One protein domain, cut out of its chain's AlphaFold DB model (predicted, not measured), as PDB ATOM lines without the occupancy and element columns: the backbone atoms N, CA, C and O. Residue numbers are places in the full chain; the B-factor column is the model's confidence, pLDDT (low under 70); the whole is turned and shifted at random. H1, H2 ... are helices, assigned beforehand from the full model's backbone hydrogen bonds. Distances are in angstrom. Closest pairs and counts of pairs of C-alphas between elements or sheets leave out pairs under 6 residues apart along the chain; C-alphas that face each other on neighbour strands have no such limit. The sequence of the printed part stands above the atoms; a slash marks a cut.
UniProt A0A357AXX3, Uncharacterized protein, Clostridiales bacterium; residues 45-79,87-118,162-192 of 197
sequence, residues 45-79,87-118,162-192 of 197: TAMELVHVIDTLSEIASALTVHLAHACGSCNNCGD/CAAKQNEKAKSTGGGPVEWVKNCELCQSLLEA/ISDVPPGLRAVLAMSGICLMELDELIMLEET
ATOM      1  N   THR A  45      10.204 -59.374  33.086       93.88
ATOM      2  CA  THR A  45      10.705 -58.147  33.704       93.88
ATOM      3  C   THR A  45      10.465 -56.954  32.776       93.88
ATOM      4  O   THR A  45      10.238 -57.112  31.577       93.88
ATOM      5  N   ALA A  46      10.549 -55.733  33.313       96.81
ATOM      6  CA  ALA A  46      10.391 -54.523  32.504       96.81
ATOM      7  C   ALA A  46      11.402 -54.455  31.345       96.81
ATOM      8  O   ALA A  46      11.035 -54.066  30.244       96.81
ATOM      9  N   MET A  47      12.652 -54.875  31.573       95.44
ATOM     10  CA  MET A  47      13.679 -54.887  30.525       95.44
ATOM     11  C   MET A  47      13.425 -55.951  29.457       95.44
ATOM     12  O   MET A  47      13.617 -55.667  28.283       95.44
ATOM     13  N   GLU A  48      12.958 -57.146  29.836       94.00
ATOM     14  CA  GLU A  48      12.569 -58.170  28.853       94.00
ATOM     15  C   GLU A  48      11.437 -57.664  27.950       94.00
ATOM     16  O   GLU A  48      11.514 -57.823  26.736       94.00
ATOM     17  N   LEU A  49      10.435 -56.981  28.516       95.25
ATOM     18  CA  LEU A  49       9.365 -56.381  27.719       95.25
ATOM     19  C   LEU A  49       9.885 -55.270  26.789       95.25
ATOM     20  O   LEU A  49       9.444 -55.183  25.647       95.25
ATOM     21  N   VAL A  50      10.833 -54.443  27.246       97.19
ATOM     22  CA  VAL A  50      11.481 -53.427  26.395       97.19
ATOM     23  C   VAL A  50      12.209 -54.078  25.220       97.19
ATOM     24  O   VAL A  50      12.037 -53.616  24.099       97.19
ATOM     25  N   HIS A  51      12.961 -55.161  25.441       95.25
ATOM     26  CA  HIS A  51      13.626 -55.881  24.349       95.25
ATOM     27  C   HIS A  51      12.620 -56.450  23.339       95.25
ATOM     28  O   HIS A  51      12.851 -56.353  22.140       95.25
ATOM     29  N   VAL A  52      11.486 -56.991  23.800       95.12
ATOM     30  CA  VAL A  52      10.423 -57.471  22.900       95.12
ATOM     31  C   VAL A  52       9.873 -56.332  22.040       95.12
ATOM     32  O   VAL A  52       9.741 -56.494  20.830       95.12
ATOM     33  N   ILE A  53       9.577 -55.175  22.641       96.38
ATOM     34  CA  ILE A  53       9.086 -53.998  21.905       96.38
ATOM     35  C   ILE A  53      10.112 -53.540  20.866       96.38
ATOM     36  O   ILE A  53       9.731 -53.243  19.735       96.38
ATOM     37  N   ASP A  54      11.390 -53.495  21.238       96.81
ATOM     38  CA  ASP A  54      12.487 -53.087  20.360       96.81
ATOM     39  C   ASP A  54      12.595 -54.019  19.145       96.81
ATOM     40  O   ASP A  54      12.466 -53.567  18.011       96.81
ATOM     41  N   THR A  55      12.664 -55.338  19.365       95.50
ATOM     42  CA  THR A  55      12.734 -56.329  18.276       95.50
ATOM     43  C   THR A  55      11.506 -56.290  17.362       95.50
ATOM     44  O   THR A  55      11.644 -56.336  16.141       95.50
ATOM     45  N   LEU A  56      10.292 -56.180  17.917       96.12
ATOM     46  CA  LEU A  56       9.077 -56.062  17.101       96.12
ATOM     47  C   LEU A  56       9.072 -54.768  16.275       96.12
ATOM     48  O   LEU A  56       8.646 -54.777  15.121       96.12
ATOM     49  N   SER A  57       9.580 -53.671  16.842       95.50
ATOM     50  CA  SER A  57       9.700 -52.386  16.145       95.50
ATOM     51  C   SER A  57      10.741 -52.441  15.025       95.50
ATOM     52  O   SER A  57      10.503 -51.894  13.950       95.50
ATOM     53  N   GLU A  58      11.871 -53.121  15.239       96.38
ATOM     54  CA  GLU A  58      12.892 -53.349  14.209       96.38
ATOM     55  C   GLU A  58      12.336 -54.153  13.030       96.38
ATOM     56  O   GLU A  58      12.516 -53.752  11.879       96.38
ATOM     57  N   ILE A  59      11.605 -55.241  13.303       95.56
ATOM     58  CA  ILE A  59      10.962 -56.055  12.262       95.56
ATOM     59  C   ILE A  59       9.930 -55.223  11.492       95.56
ATOM     60  O   ILE A  59       9.963 -55.189  10.263       95.56
ATOM     61  N   ALA A  60       9.049 -54.503  12.195       94.44
ATOM     62  CA  ALA A  60       8.043 -53.649  11.561       94.44
ATOM     63  C   ALA A  60       8.680 -52.556  10.685       94.44
ATOM     64  O   ALA A  60       8.217 -52.292   9.573       94.44
ATOM     65  N   SER A  61       9.771 -51.948  11.157       94.06
ATOM     66  CA  SER A  61      10.545 -50.962  10.399       94.06
ATOM     67  C   SER A  61      11.160 -51.573   9.136       94.06
ATOM     68  O   SER A  61      11.026 -51.006   8.053       94.06
ATOM     69  N   ALA A  62      11.766 -52.761   9.234       93.75
ATOM     70  CA  ALA A  62      12.336 -53.457   8.083       93.75
ATOM     71  C   ALA A  62      11.272 -53.788   7.021       93.75
ATOM     72  O   ALA A  62      11.474 -53.506   5.841       93.75
ATOM     73  N   LEU A  63      10.110 -54.305   7.434       94.81
ATOM     74  CA  LEU A  63       8.981 -54.560   6.532       94.81
ATOM     75  C   LEU A  63       8.459 -53.266   5.890       94.81
ATOM     76  O   LEU A  63       8.188 -53.237   4.692       94.81
ATOM     77  N   THR A  64       8.404 -52.172   6.654       93.38
ATOM     78  CA  THR A  64       8.034 -50.847   6.128       93.38
ATOM     79  C   THR A  64       9.000 -50.381   5.039       93.38
ATOM     80  O   THR A  64       8.568 -49.791   4.054       93.38
ATOM     81  N   VAL A  65      10.301 -50.659   5.175       91.81
ATOM     82  CA  VAL A  65      11.300 -50.343   4.140       91.81
ATOM     83  C   VAL A  65      11.077 -51.169   2.872       91.81
ATOM     84  O   VAL A  65      11.184 -50.620   1.777       91.81
ATOM     85  N   HIS A  66      10.742 -52.456   2.995       92.00
ATOM     86  CA  HIS A  66      10.398 -53.285   1.834       92.00
ATOM     87  C   HIS A  66       9.171 -52.745   1.100       92.00
ATOM     88  O   HIS A  66       9.220 -52.554  -0.114       92.00
ATOM     89  N   LEU A  67       8.117 -52.400   1.844       92.31
ATOM     90  CA  LEU A  67       6.922 -51.791   1.267       92.31
ATOM     91  C   LEU A  67       7.242 -50.441   0.606       92.31
ATOM     92  O   LEU A  67       6.823 -50.186  -0.515       92.31
ATOM     93  N   ALA A  68       8.065 -49.607   1.246       89.00
ATOM     94  CA  ALA A  68       8.509 -48.334   0.678       89.00
ATOM     95  C   ALA A  68       9.300 -48.499  -0.627       89.00
ATOM     96  O   ALA A  68       9.231 -47.637  -1.498       89.00
ATOM     97  N   HIS A  69      10.070 -49.581  -0.767       89.19
ATOM     98  CA  HIS A  69      10.779 -49.880  -2.005       89.19
ATOM     99  C   HIS A  69       9.813 -50.277  -3.128       89.19
ATOM    100  O   HIS A  69      10.011 -49.844  -4.260       89.19
ATOM    101  N   ALA A  70       8.777 -51.061  -2.816       91.12
ATOM    102  CA  ALA A  70       7.753 -51.455  -3.783       91.12
ATOM    103  C   ALA A  70       6.903 -50.256  -4.237       91.12
ATOM    104  O   ALA A  70       6.760 -50.027  -5.430       91.12
ATOM    105  N   CYS A  71       6.423 -49.443  -3.292       89.44
ATOM    106  CA  CYS A  71       5.587 -48.270  -3.571       89.44
ATOM    107  C   CYS A  71       6.367 -47.052  -4.102       89.44
ATOM    108  O   CYS A  71       5.788 -46.061  -4.551       89.44
ATOM    109  N   GLY A  72       7.687 -47.036  -3.924       86.25
ATOM    110  CA  GLY A  72       8.495 -45.840  -4.114       86.25
ATOM    111  C   GLY A  72       8.168 -44.697  -3.136       86.25
ATOM    112  O   GLY A  72       7.334 -44.774  -2.229       86.25
ATOM    113  N   SER A  73       8.885 -43.586  -3.312       84.25
ATOM    114  CA  SER A  73       8.668 -42.358  -2.539       84.25
ATOM    115  C   SER A  73       7.697 -41.431  -3.259       84.25
ATOM    116  O   SER A  73       7.848 -41.188  -4.457       84.25
ATOM    117  N   CYS A  74       6.758 -40.836  -2.521       85.06
ATOM    118  CA  CYS A  74       5.879 -39.815  -3.084       85.06
ATOM    119  C   CYS A  74       6.712 -38.626  -3.557       85.06
ATOM    120  O   CYS A  74       7.465 -38.078  -2.767       85.06
ATOM    121  N   ASN A  75       6.540 -38.186  -4.799       76.31
ATOM    122  CA  ASN A  75       7.188 -37.001  -5.372       76.31
ATOM    123  C   ASN A  75       6.179 -35.868  -5.642       76.31
ATOM    124  O   ASN A  75       6.389 -35.052  -6.540       76.31
ATOM    125  N   ASN A  76       5.063 -35.849  -4.901       72.81
ATOM    126  CA  ASN A  76       3.926 -34.957  -5.131       72.81
ATOM    127  C   ASN A  76       3.358 -35.073  -6.563       72.81
ATOM    128  O   ASN A  76       3.087 -34.068  -7.216       72.81
ATOM    129  N   CYS A  77       3.241 -36.309  -7.057       68.06
ATOM    130  CA  CYS A  77       2.780 -36.662  -8.407       68.06
ATOM    131  C   CYS A  77       3.659 -36.169  -9.578       68.06
ATOM    132  O   CYS A  77       3.307 -36.427 -10.724       68.06
ATOM    133  N   GLY A  78       4.817 -35.547  -9.314       56.19
ATOM    134  CA  GLY A  78       5.865 -35.266 -10.302       56.19
ATOM    135  C   GLY A  78       5.506 -34.305 -11.454       56.19
ATOM    136  O   GLY A  78       4.354 -34.024 -11.759       56.19
ATOM    137  N   ASP A  79       6.537 -33.806 -12.144       48.28
ATOM    138  CA  ASP A  79       6.454 -32.918 -13.325       48.28
ATOM    139  C   ASP A  79       5.947 -33.618 -14.613       48.28
ATOM    140  O   ASP A  79       6.045 -33.053 -15.704       48.28
ATOM    141  N   CYS A  87      -5.303 -35.554 -11.015       47.28
ATOM    142  CA  CYS A  87      -4.837 -34.486 -10.130       47.28
ATOM    143  C   CYS A  87      -5.112 -33.095 -10.722       47.28
ATOM    144  O   CYS A  87      -4.612 -32.721 -11.791       47.28
ATOM    145  N   ALA A  88      -5.815 -32.261  -9.950       45.31
ATOM    146  CA  ALA A  88      -6.054 -30.842 -10.223       45.31
ATOM    147  C   ALA A  88      -4.762 -29.986 -10.256       45.31
ATOM    148  O   ALA A  88      -4.793 -28.789 -10.561       45.31
ATOM    149  N   ALA A  89      -3.595 -30.601 -10.017       44.09
ATOM    150  CA  ALA A  89      -2.266 -30.004 -10.143       44.09
ATOM    151  C   ALA A  89      -1.960 -29.443 -11.550       44.09
ATOM    152  O   ALA A  89      -1.025 -28.655 -11.698       44.09
ATOM    153  N   LYS A  90      -2.783 -29.747 -12.568       43.38
ATOM    154  CA  LYS A  90      -2.693 -29.152 -13.916       43.38
ATOM    155  C   LYS A  90      -2.872 -27.623 -13.968       43.38
ATOM    156  O   LYS A  90      -2.603 -27.043 -15.015       43.38
ATOM    157  N   GLN A  91      -3.291 -26.946 -12.890       45.94
ATOM    158  CA  GLN A  91      -3.585 -25.499 -12.930       45.94
ATOM    159  C   GLN A  91      -2.758 -24.608 -11.996       45.94
ATOM    160  O   GLN A  91      -2.997 -23.401 -11.956       45.94
ATOM    161  N   ASN A  92      -1.771 -25.135 -11.265       43.25
ATOM    162  CA  ASN A  92      -0.971 -24.293 -10.375       43.25
ATOM    163  C   ASN A  92       0.497 -24.265 -10.812       43.25
ATOM    164  O   ASN A  92       1.256 -25.194 -10.555       43.25
ATOM    165  N   GLU A  93       0.933 -23.141 -11.393       47.16
ATOM    166  CA  GLU A  93       2.343 -22.845 -11.722       47.16
ATOM    167  C   GLU A  93       3.299 -22.940 -10.502       47.16
ATOM    168  O   GLU A  93       4.516 -22.822 -10.644       47.16
ATOM    169  N   LYS A  94       2.761 -23.186  -9.298       45.53
ATOM    170  CA  LYS A  94       3.478 -23.465  -8.045       45.53
ATOM    171  C   LYS A  94       4.028 -24.886  -7.893       45.53
ATOM    172  O   LYS A  94       4.827 -25.085  -6.985       45.53
ATOM    173  N   ALA A  95       3.652 -25.848  -8.739       47.53
ATOM    174  CA  ALA A  95       4.197 -27.212  -8.674       47.53
ATOM    175  C   ALA A  95       5.649 -27.317  -9.190       47.53
ATOM    176  O   ALA A  95       6.267 -28.372  -9.109       47.53
ATOM    177  N   LYS A  96       6.236 -26.214  -9.675       45.84
ATOM    178  CA  LYS A  96       7.663 -26.148  -9.996       45.84
ATOM    179  C   LYS A  96       8.489 -26.076  -8.713       45.84
ATOM    180  O   LYS A  96       8.669 -25.003  -8.143       45.84
ATOM    181  N   SER A  97       9.066 -27.214  -8.328       52.16
ATOM    182  CA  SER A  97      10.210 -27.294  -7.413       52.16
ATOM    183  C   SER A  97       9.977 -26.608  -6.055       52.16
ATOM    184  O   SER A  97      10.661 -25.644  -5.693       52.16
ATOM    185  N   THR A  98       9.072 -27.135  -5.237       47.81
ATOM    186  CA  THR A  98       9.174 -26.900  -3.792       47.81
ATOM    187  C   THR A  98      10.180 -27.898  -3.233       47.81
ATOM    188  O   THR A  98       9.908 -29.098  -3.174       47.81
ATOM    189  N   GLY A  99      11.372 -27.409  -2.872       60.50
ATOM    190  CA  GLY A  99      12.307 -28.186  -2.062       60.50
ATOM    191  C   GLY A  99      11.586 -28.776  -0.847       60.50
ATOM    192  O   GLY A  99      10.700 -28.136  -0.292       60.50
ATOM    193  N   GLY A 100      11.940 -30.005  -0.494       64.25
ATOM    194  CA  GLY A 100      11.268 -30.799   0.529       64.25
ATOM    195  C   GLY A 100      11.658 -32.267   0.383       64.25
ATOM    196  O   GLY A 100      12.197 -32.663  -0.649       64.25
ATOM    197  N   GLY A 101      11.461 -33.060   1.435       78.56
ATOM    198  CA  GLY A 101      11.664 -34.514   1.391       78.56
ATOM    199  C   GLY A 101      10.357 -35.269   1.110       78.56
ATOM    200  O   GLY A 101       9.287 -34.667   1.201       78.56
ATOM    201  N   PRO A 102      10.411 -36.592   0.870       80.94
ATOM    202  CA  PRO A 102       9.232 -37.438   0.632       80.94
ATOM    203  C   PRO A 102       8.069 -37.225   1.604       80.94
ATOM    204  O   PRO A 102       6.920 -37.128   1.191       80.94
ATOM    205  N   VAL A 103       8.357 -37.032   2.890       86.19
ATOM    206  CA  VAL A 103       7.337 -36.761   3.916       86.19
ATOM    207  C   VAL A 103       6.586 -35.447   3.678       86.19
ATOM    208  O   VAL A 103       5.385 -35.349   3.915       86.19
ATOM    209  N   GLU A 104       7.287 -34.404   3.235       84.94
ATOM    210  CA  GLU A 104       6.673 -33.114   2.911       84.94
ATOM    211  C   GLU A 104       5.880 -33.195   1.604       84.94
ATOM    212  O   GLU A 104       4.824 -32.580   1.482       84.94
ATOM    213  N   TRP A 105       6.341 -34.004   0.653       85.19
ATOM    214  CA  TRP A 105       5.618 -34.270  -0.584       85.19
ATOM    215  C   TRP A 105       4.302 -35.011  -0.339       85.19
ATOM    216  O   TRP A 105       3.278 -34.564  -0.845       85.19
ATOM    217  N   VAL A 106       4.281 -36.036   0.521       85.69
ATOM    218  CA  VAL A 106       3.034 -36.722   0.918       85.69
ATOM    219  C   VAL A 106       2.022 -35.746   1.524       85.69
ATOM    220  O   VAL A 106       0.840 -35.787   1.187       85.69
ATOM    221  N   LYS A 107       2.476 -34.827   2.387       85.75
ATOM    222  CA  LYS A 107       1.612 -33.815   3.026       85.75
ATOM    223  C   LYS A 107       0.953 -32.858   2.036       85.75
ATOM    224  O   LYS A 107      -0.134 -32.364   2.304       85.75
ATOM    225  N   ASN A 108       1.630 -32.574   0.928       84.12
ATOM    226  CA  ASN A 108       1.166 -31.624  -0.080       84.12
ATOM    227  C   ASN A 108       0.482 -32.302  -1.280       84.12
ATOM    228  O   ASN A 108      -0.068 -31.607  -2.132       84.12
ATOM    229  N   CYS A 109       0.501 -33.635  -1.338       84.06
ATOM    230  CA  CYS A 109      -0.103 -34.424  -2.402       84.06
ATOM    231  C   CYS A 109      -1.588 -34.660  -2.119       84.06
ATOM    232  O   CYS A 109      -1.931 -35.416  -1.213       84.06
ATOM    233  N   GLU A 110      -2.464 -34.049  -2.920       84.50
ATOM    234  CA  GLU A 110      -3.927 -34.162  -2.798       84.50
ATOM    235  C   GLU A 110      -4.405 -35.619  -2.774       84.50
ATOM    236  O   GLU A 110      -5.204 -35.986  -1.921       84.50
ATOM    237  N   LEU A 111      -3.838 -36.461  -3.640       85.19
ATOM    238  CA  LEU A 111      -4.179 -37.881  -3.743       85.19
ATOM    239  C   LEU A 111      -3.739 -38.677  -2.507       85.19
ATOM    240  O   LEU A 111      -4.476 -39.513  -1.999       85.19
ATOM    241  N   CYS A 112      -2.555 -38.396  -1.958       88.56
ATOM    242  CA  CYS A 112      -2.154 -39.030  -0.702       88.56
ATOM    243  C   CYS A 112      -3.008 -38.531   0.473       88.56
ATOM    244  O   CYS A 112      -3.334 -39.313   1.360       88.56
ATOM    245  N   GLN A 113      -3.385 -37.247   0.492       88.81
ATOM    246  CA  GLN A 113      -4.257 -36.705   1.536       88.81
ATOM    247  C   GLN A 113      -5.666 -37.303   1.468       88.81
ATOM    248  O   GLN A 113      -6.210 -37.666   2.507       88.81
ATOM    249  N   SER A 114      -6.235 -37.491   0.272       85.69
ATOM    250  CA  SER A 114      -7.550 -38.125   0.135       85.69
ATOM    251  C   SER A 114      -7.554 -39.563   0.654       85.69
ATOM    252  O   SER A 114      -8.508 -39.954   1.317       85.69
ATOM    253  N   LEU A 115      -6.479 -40.323   0.421       86.75
ATOM    254  CA  LEU A 115      -6.347 -41.708   0.893       86.75
ATOM    255  C   LEU A 115      -6.025 -41.805   2.397       86.75
ATOM    256  O   LEU A 115      -6.445 -42.750   3.069       86.75
ATOM    257  N   LEU A 116      -5.346 -40.803   2.968       86.38
ATOM    258  CA  LEU A 116      -5.196 -40.674   4.426       86.38
ATOM    259  C   LEU A 116      -6.538 -40.462   5.127       86.38
ATOM    260  O   LEU A 116      -6.724 -40.932   6.245       86.38
ATOM    261  N   GLU A 117      -7.454 -39.753   4.473       79.69
ATOM    262  CA  GLU A 117      -8.803 -39.475   4.968       79.69
ATOM    263  C   GLU A 117      -9.858 -40.465   4.438       79.69
ATOM    264  O   GLU A 117     -11.055 -40.281   4.690       79.69
ATOM    265  N   ALA A 118      -9.439 -41.500   3.699       68.12
ATOM    266  CA  ALA A 118     -10.317 -42.513   3.123       68.12
ATOM    267  C   ALA A 118     -10.819 -43.472   4.210       68.12
ATOM    268  O   ALA A 118     -10.361 -44.599   4.339       68.12
ATOM    269  N   ILE A 162      -6.698 -49.303  -0.029       90.62
ATOM    270  CA  ILE A 162      -6.011 -48.641   1.079       90.62
ATOM    271  C   ILE A 162      -6.910 -48.338   2.285       90.62
ATOM    272  O   ILE A 162      -6.390 -48.102   3.381       90.62
ATOM    273  N   SER A 163      -8.239 -48.335   2.132       87.62
ATOM    274  CA  SER A 163      -9.162 -48.119   3.253       87.62
ATOM    275  C   SER A 163      -9.178 -49.306   4.223       87.62
ATOM    276  O   SER A 163      -9.406 -49.109   5.420       87.62
ATOM    277  N   ASP A 164      -8.804 -50.503   3.752       88.75
ATOM    278  CA  ASP A 164      -8.617 -51.693   4.588       88.75
ATOM    279  C   ASP A 164      -7.365 -51.588   5.483       88.75
ATOM    280  O   ASP A 164      -7.243 -52.281   6.498       88.75
ATOM    281  N   VAL A 165      -6.436 -50.676   5.166       91.62
ATOM    282  CA  VAL A 165      -5.250 -50.417   5.991       91.62
ATOM    283  C   VAL A 165      -5.634 -49.544   7.197       91.62
ATOM    284  O   VAL A 165      -6.163 -48.437   7.027       91.62
ATOM    285  N   PRO A 166      -5.302 -49.946   8.442       91.25
ATOM    286  CA  PRO A 166      -5.644 -49.166   9.629       91.25
ATOM    287  C   PRO A 166      -5.158 -47.704   9.544       91.25
ATOM    288  O   PRO A 166      -3.994 -47.478   9.193       91.25
ATOM    289  N   PRO A 167      -5.970 -46.700   9.942       91.06
ATOM    290  CA  PRO A 167      -5.606 -45.282   9.820       91.06
ATOM    291  C   PRO A 167      -4.270 -44.926  10.486       91.06
ATOM    292  O   PRO A 167      -3.471 -44.155   9.957       91.06
ATOM    293  N   GLY A 168      -3.989 -45.532  11.647       91.50
ATOM    294  CA  GLY A 168      -2.717 -45.347  12.348       91.50
ATOM    295  C   GLY A 168      -1.515 -45.844  11.541       91.50
ATOM    296  O   GLY A 168      -0.473 -45.193  11.544       91.50
ATOM    297  N   LEU A 169      -1.667 -46.953  10.813       92.94
ATOM    298  CA  LEU A 169      -0.622 -47.483   9.939       92.94
ATOM    299  C   LEU A 169      -0.474 -46.622   8.680       92.94
ATOM    300  O   LEU A 169       0.650 -46.250   8.353       92.94
ATOM    301  N   ARG A 170      -1.576 -46.196   8.044       93.69
ATOM    302  CA  ARG A 170      -1.538 -45.238   6.920       93.69
ATOM    303  C   ARG A 170      -0.769 -43.966   7.275       93.69
ATOM    304  O   ARG A 170       0.076 -43.518   6.500       93.69
ATOM    305  N   ALA A 171      -0.992 -43.424   8.472       92.50
ATOM    306  CA  ALA A 171      -0.261 -42.259   8.962       92.50
ATOM    307  C   ALA A 171       1.247 -42.528   9.106       92.50
ATOM    308  O   ALA A 171       2.055 -41.689   8.711       92.50
ATOM    309  N   VAL A 172       1.641 -43.696   9.627       93.50
ATOM    310  CA  VAL A 172       3.057 -44.092   9.726       93.50
ATOM    311  C   VAL A 172       3.688 -44.229   8.339       93.50
ATOM    312  O   VAL A 172       4.757 -43.668   8.112       93.50
ATOM    313  N   LEU A 173       3.021 -44.896   7.394       94.25
ATOM    314  CA  LEU A 173       3.513 -45.068   6.021       94.25
ATOM    315  C   LEU A 173       3.689 -43.711   5.314       94.25
ATOM    316  O   LEU A 173       4.742 -43.437   4.734       94.25
ATOM    317  N   ALA A 174       2.717 -42.808   5.465       92.25
ATOM    318  CA  ALA A 174       2.810 -41.433   4.982       92.25
ATOM    319  C   ALA A 174       3.967 -40.653   5.627       92.25
ATOM    320  O   ALA A 174       4.702 -39.931   4.948       92.25
ATOM    321  N   MET A 175       4.169 -40.811   6.939       91.56
ATOM    322  CA  MET A 175       5.297 -40.213   7.662       91.56
ATOM    323  C   MET A 175       6.653 -40.812   7.269       91.56
ATOM    324  O   MET A 175       7.666 -40.140   7.452       91.56
ATOM    325  N   SER A 176       6.675 -42.014   6.695       90.75
ATOM    326  CA  SER A 176       7.853 -42.614   6.061       90.75
ATOM    327  C   SER A 176       8.070 -42.142   4.614       90.75
ATOM    328  O   SER A 176       9.076 -42.492   4.004       90.75
ATOM    329  N   GLY A 177       7.176 -41.309   4.065       89.56
ATOM    330  CA  GLY A 177       7.294 -40.752   2.712       89.56
ATOM    331  C   GLY A 177       6.828 -41.685   1.593       89.56
ATOM    332  O   GLY A 177       7.093 -41.406   0.421       89.56
ATOM    333  N   ILE A 178       6.152 -42.778   1.948       92.38
ATOM    334  CA  ILE A 178       5.611 -43.762   1.008       92.38
ATOM    335  C   ILE A 178       4.484 -43.122   0.190       92.38
ATOM    336  O   ILE A 178       3.668 -42.366   0.725       92.38
ATOM    337  N   CYS A 179       4.445 -43.410  -1.113       91.69
ATOM    338  CA  CYS A 179       3.334 -43.006  -1.969       91.69
ATOM    339  C   CYS A 179       2.093 -43.849  -1.650       91.69
ATOM    340  O   CYS A 179       2.065 -45.043  -1.934       91.69
ATOM    341  N   LEU A 180       1.063 -43.231  -1.064       92.44
ATOM    342  CA  LEU A 180      -0.163 -43.950  -0.709       92.44
ATOM    343  C   LEU A 180      -1.002 -44.340  -1.928       92.44
ATOM    344  O   LEU A 180      -1.706 -45.332  -1.866       92.44
ATOM    345  N   MET A 181      -0.908 -43.590  -3.025       90.31
ATOM    346  CA  MET A 181      -1.567 -43.959  -4.281       90.31
ATOM    347  C   MET A 181      -0.963 -45.230  -4.879       90.31
ATOM    348  O   MET A 181      -1.698 -46.127  -5.259       90.31
ATOM    349  N   GLU A 182       0.366 -45.326  -4.914       91.62
ATOM    350  CA  GLU A 182       1.024 -46.543  -5.398       91.62
ATOM    351  C   GLU A 182       0.711 -47.729  -4.477       91.62
ATOM    352  O   GLU A 182       0.472 -48.836  -4.934       91.62
ATOM    353  N   LEU A 183       0.677 -47.497  -3.159       93.94
ATOM    354  CA  LEU A 183       0.266 -48.526  -2.209       93.94
ATOM    355  C   LEU A 183      -1.167 -49.009  -2.465       93.94
ATOM    356  O   LEU A 183      -1.404 -50.209  -2.430       93.94
ATOM    357  N   ASP A 184      -2.099 -48.089  -2.707       91.81
ATOM    358  CA  ASP A 184      -3.486 -48.409  -3.044       91.81
ATOM    359  C   ASP A 184      -3.564 -49.275  -4.310       91.81
ATOM    360  O   ASP A 184      -4.214 -50.315  -4.304       91.81
ATOM    361  N   GLU A 185      -2.813 -48.919  -5.356       90.25
ATOM    362  CA  GLU A 185      -2.723 -49.700  -6.594       90.25
ATOM    363  C   GLU A 185      -2.156 -51.108  -6.363       90.25
ATOM    364  O   GLU A 185      -2.759 -52.089  -6.794       90.25
ATOM    365  N   LEU A 186      -1.051 -51.234  -5.620       93.12
ATOM    366  CA  LEU A 186      -0.462 -52.537  -5.290       93.12
ATOM    367  C   LEU A 186      -1.422 -53.424  -4.481       93.12
ATOM    368  O   LEU A 186      -1.460 -54.634  -4.702       93.12
ATOM    369  N   ILE A 187      -2.201 -52.839  -3.562       92.81
ATOM    370  CA  ILE A 187      -3.224 -53.564  -2.794       92.81
ATOM    371  C   ILE A 187      -4.355 -54.026  -3.719       92.81
ATOM    372  O   ILE A 187      -4.724 -55.199  -3.683       92.81
ATOM    373  N   MET A 188      -4.878 -53.132  -4.564       88.81
ATOM    374  CA  MET A 188      -5.970 -53.441  -5.493       88.81
ATOM    375  C   MET A 188      -5.599 -54.533  -6.501       88.81
ATOM    376  O   MET A 188      -6.448 -55.341  -6.874       88.81
ATOM    377  N   LEU A 189      -4.337 -54.566  -6.934       90.56
ATOM    378  CA  LEU A 189      -3.807 -55.566  -7.860       90.56
ATOM    379  C   LEU A 189      -3.373 -56.873  -7.171       90.56
ATOM    380  O   LEU A 189      -2.965 -57.808  -7.861       90.56
ATOM    381  N   GLU A 190      -3.464 -56.954  -5.837       90.31
ATOM    382  CA  GLU A 190      -2.964 -58.074  -5.024       90.31
ATOM    383  C   GLU A 190      -1.491 -58.422  -5.349       90.31
ATOM    384  O   GLU A 190      -1.094 -59.590  -5.417       90.31
ATOM    385  N   GLU A 191      -0.660 -57.396  -5.570       92.25
ATOM    386  CA  GLU A 191       0.733 -57.563  -5.998       92.25
ATOM    387  C   GLU A 191       1.612 -58.168  -4.898       92.25
ATOM    388  O   GLU A 191       1.558 -57.802  -3.719       92.25
ATOM    389  N   THR A 192       2.501 -59.083  -5.291       92.00
ATOM    390  CA  THR A 192       3.458 -59.691  -4.358       92.00
ATOM    391  C   THR A 192       4.661 -58.769  -4.169       92.00
ATOM    392  O   THR A 192       5.493 -58.616  -5.059       92.00
TER     393      THR A 192
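Overview. This is residues 45 to 79, 87 to 118 and 162 to 192 of the 197 residues of an uncharacterized protein of Clostridiales bacterium (UniProt A0A357AXX3). Picture a long helix, H1, sticking out as an arm from a small head of four short helices, H3, H4, H5 and H6, packed in a crossed way. Residues 45 to 60 stand free and make the arm, while the tiny helix H2 lies off at the far end of the model from Thr 45 and touches no other helix. The printed part has 98 residues with six named helices, H1 to H6 in chain order, and no named strand: the class is all helix. The whole is loose, with a radius of gyration of the C-alphas of 15.9 A, and elongated, with spans of 58 by 31 by 22 A.

Arrangement. Begin at H1, residues 46 to 71, which touches H6, residues 180 to 188, with residue 71 alone. Look there at the closest C-alphas, those of Cys 71 and Glu 182, 5.2 A apart; the helices' lines are about perpendicular, at 85 degrees. H1 is close to but not clearly touching H5, residues 167 to 175; their closest C-alphas, of Thr 64 and Leu 173, are 7.3 A apart. Move from H6 to H4, residues 110 to 116: they touch, with the C-alphas of Cys 112 and Leu 180 closest at 5.3 A, at a steep tilt of 60 degrees, the same way. H4 also touches H5, closest at the C-alphas of Leu 116 and Arg 170, 6.4 A, at a steep tilt of 41 degrees, opposite ways. H5 in turn touches H3, residues 102 to 108, closest at the C-alphas of Val 103 and Met 175, 5.5 A, at a steep tilt of 63 degrees, opposite ways. H3 and H4 only just touch, and only at the corner by their tight link, with 3 pairs of C-alphas within 8 A; the same holds for H5 and H6. H2, residues 88 to 91, is apart from H1 and H3, among others. In H1, H3, H4, H5 and H6 every O i to N i+4 pair is within hydrogen-bond range; H2 is too short for such a pair.

Along the chain. Find C-alpha 46 at (10.391, -54.523, 32.504); from there H1 runs 36.9 A to C-alpha 71 at (5.587, -48.270, -3.571). H3 and H4 measure 10.0 A and 9.8 A, and H5 12.2 A. H6 runs 12.1 A and ends at C-alpha 188, (-5.970, -53.441, -5.493).

Size, cuts and confidence. Look for the two farthest C-alphas at Thr 45 and Gln 91, 58.7 A apart. Residues 80 to 86 and 119 to 161 are not printed; the C-alphas across these cuts, 79 to 87 and 118 to 162, are 11.8 A and 7.8 A apart. Of the links that are printed whole, no link is long, and H2 to H3 is short. Confidence is low, with pLDDT under 70, at residues 77 to 79, 87 to 100 and 118.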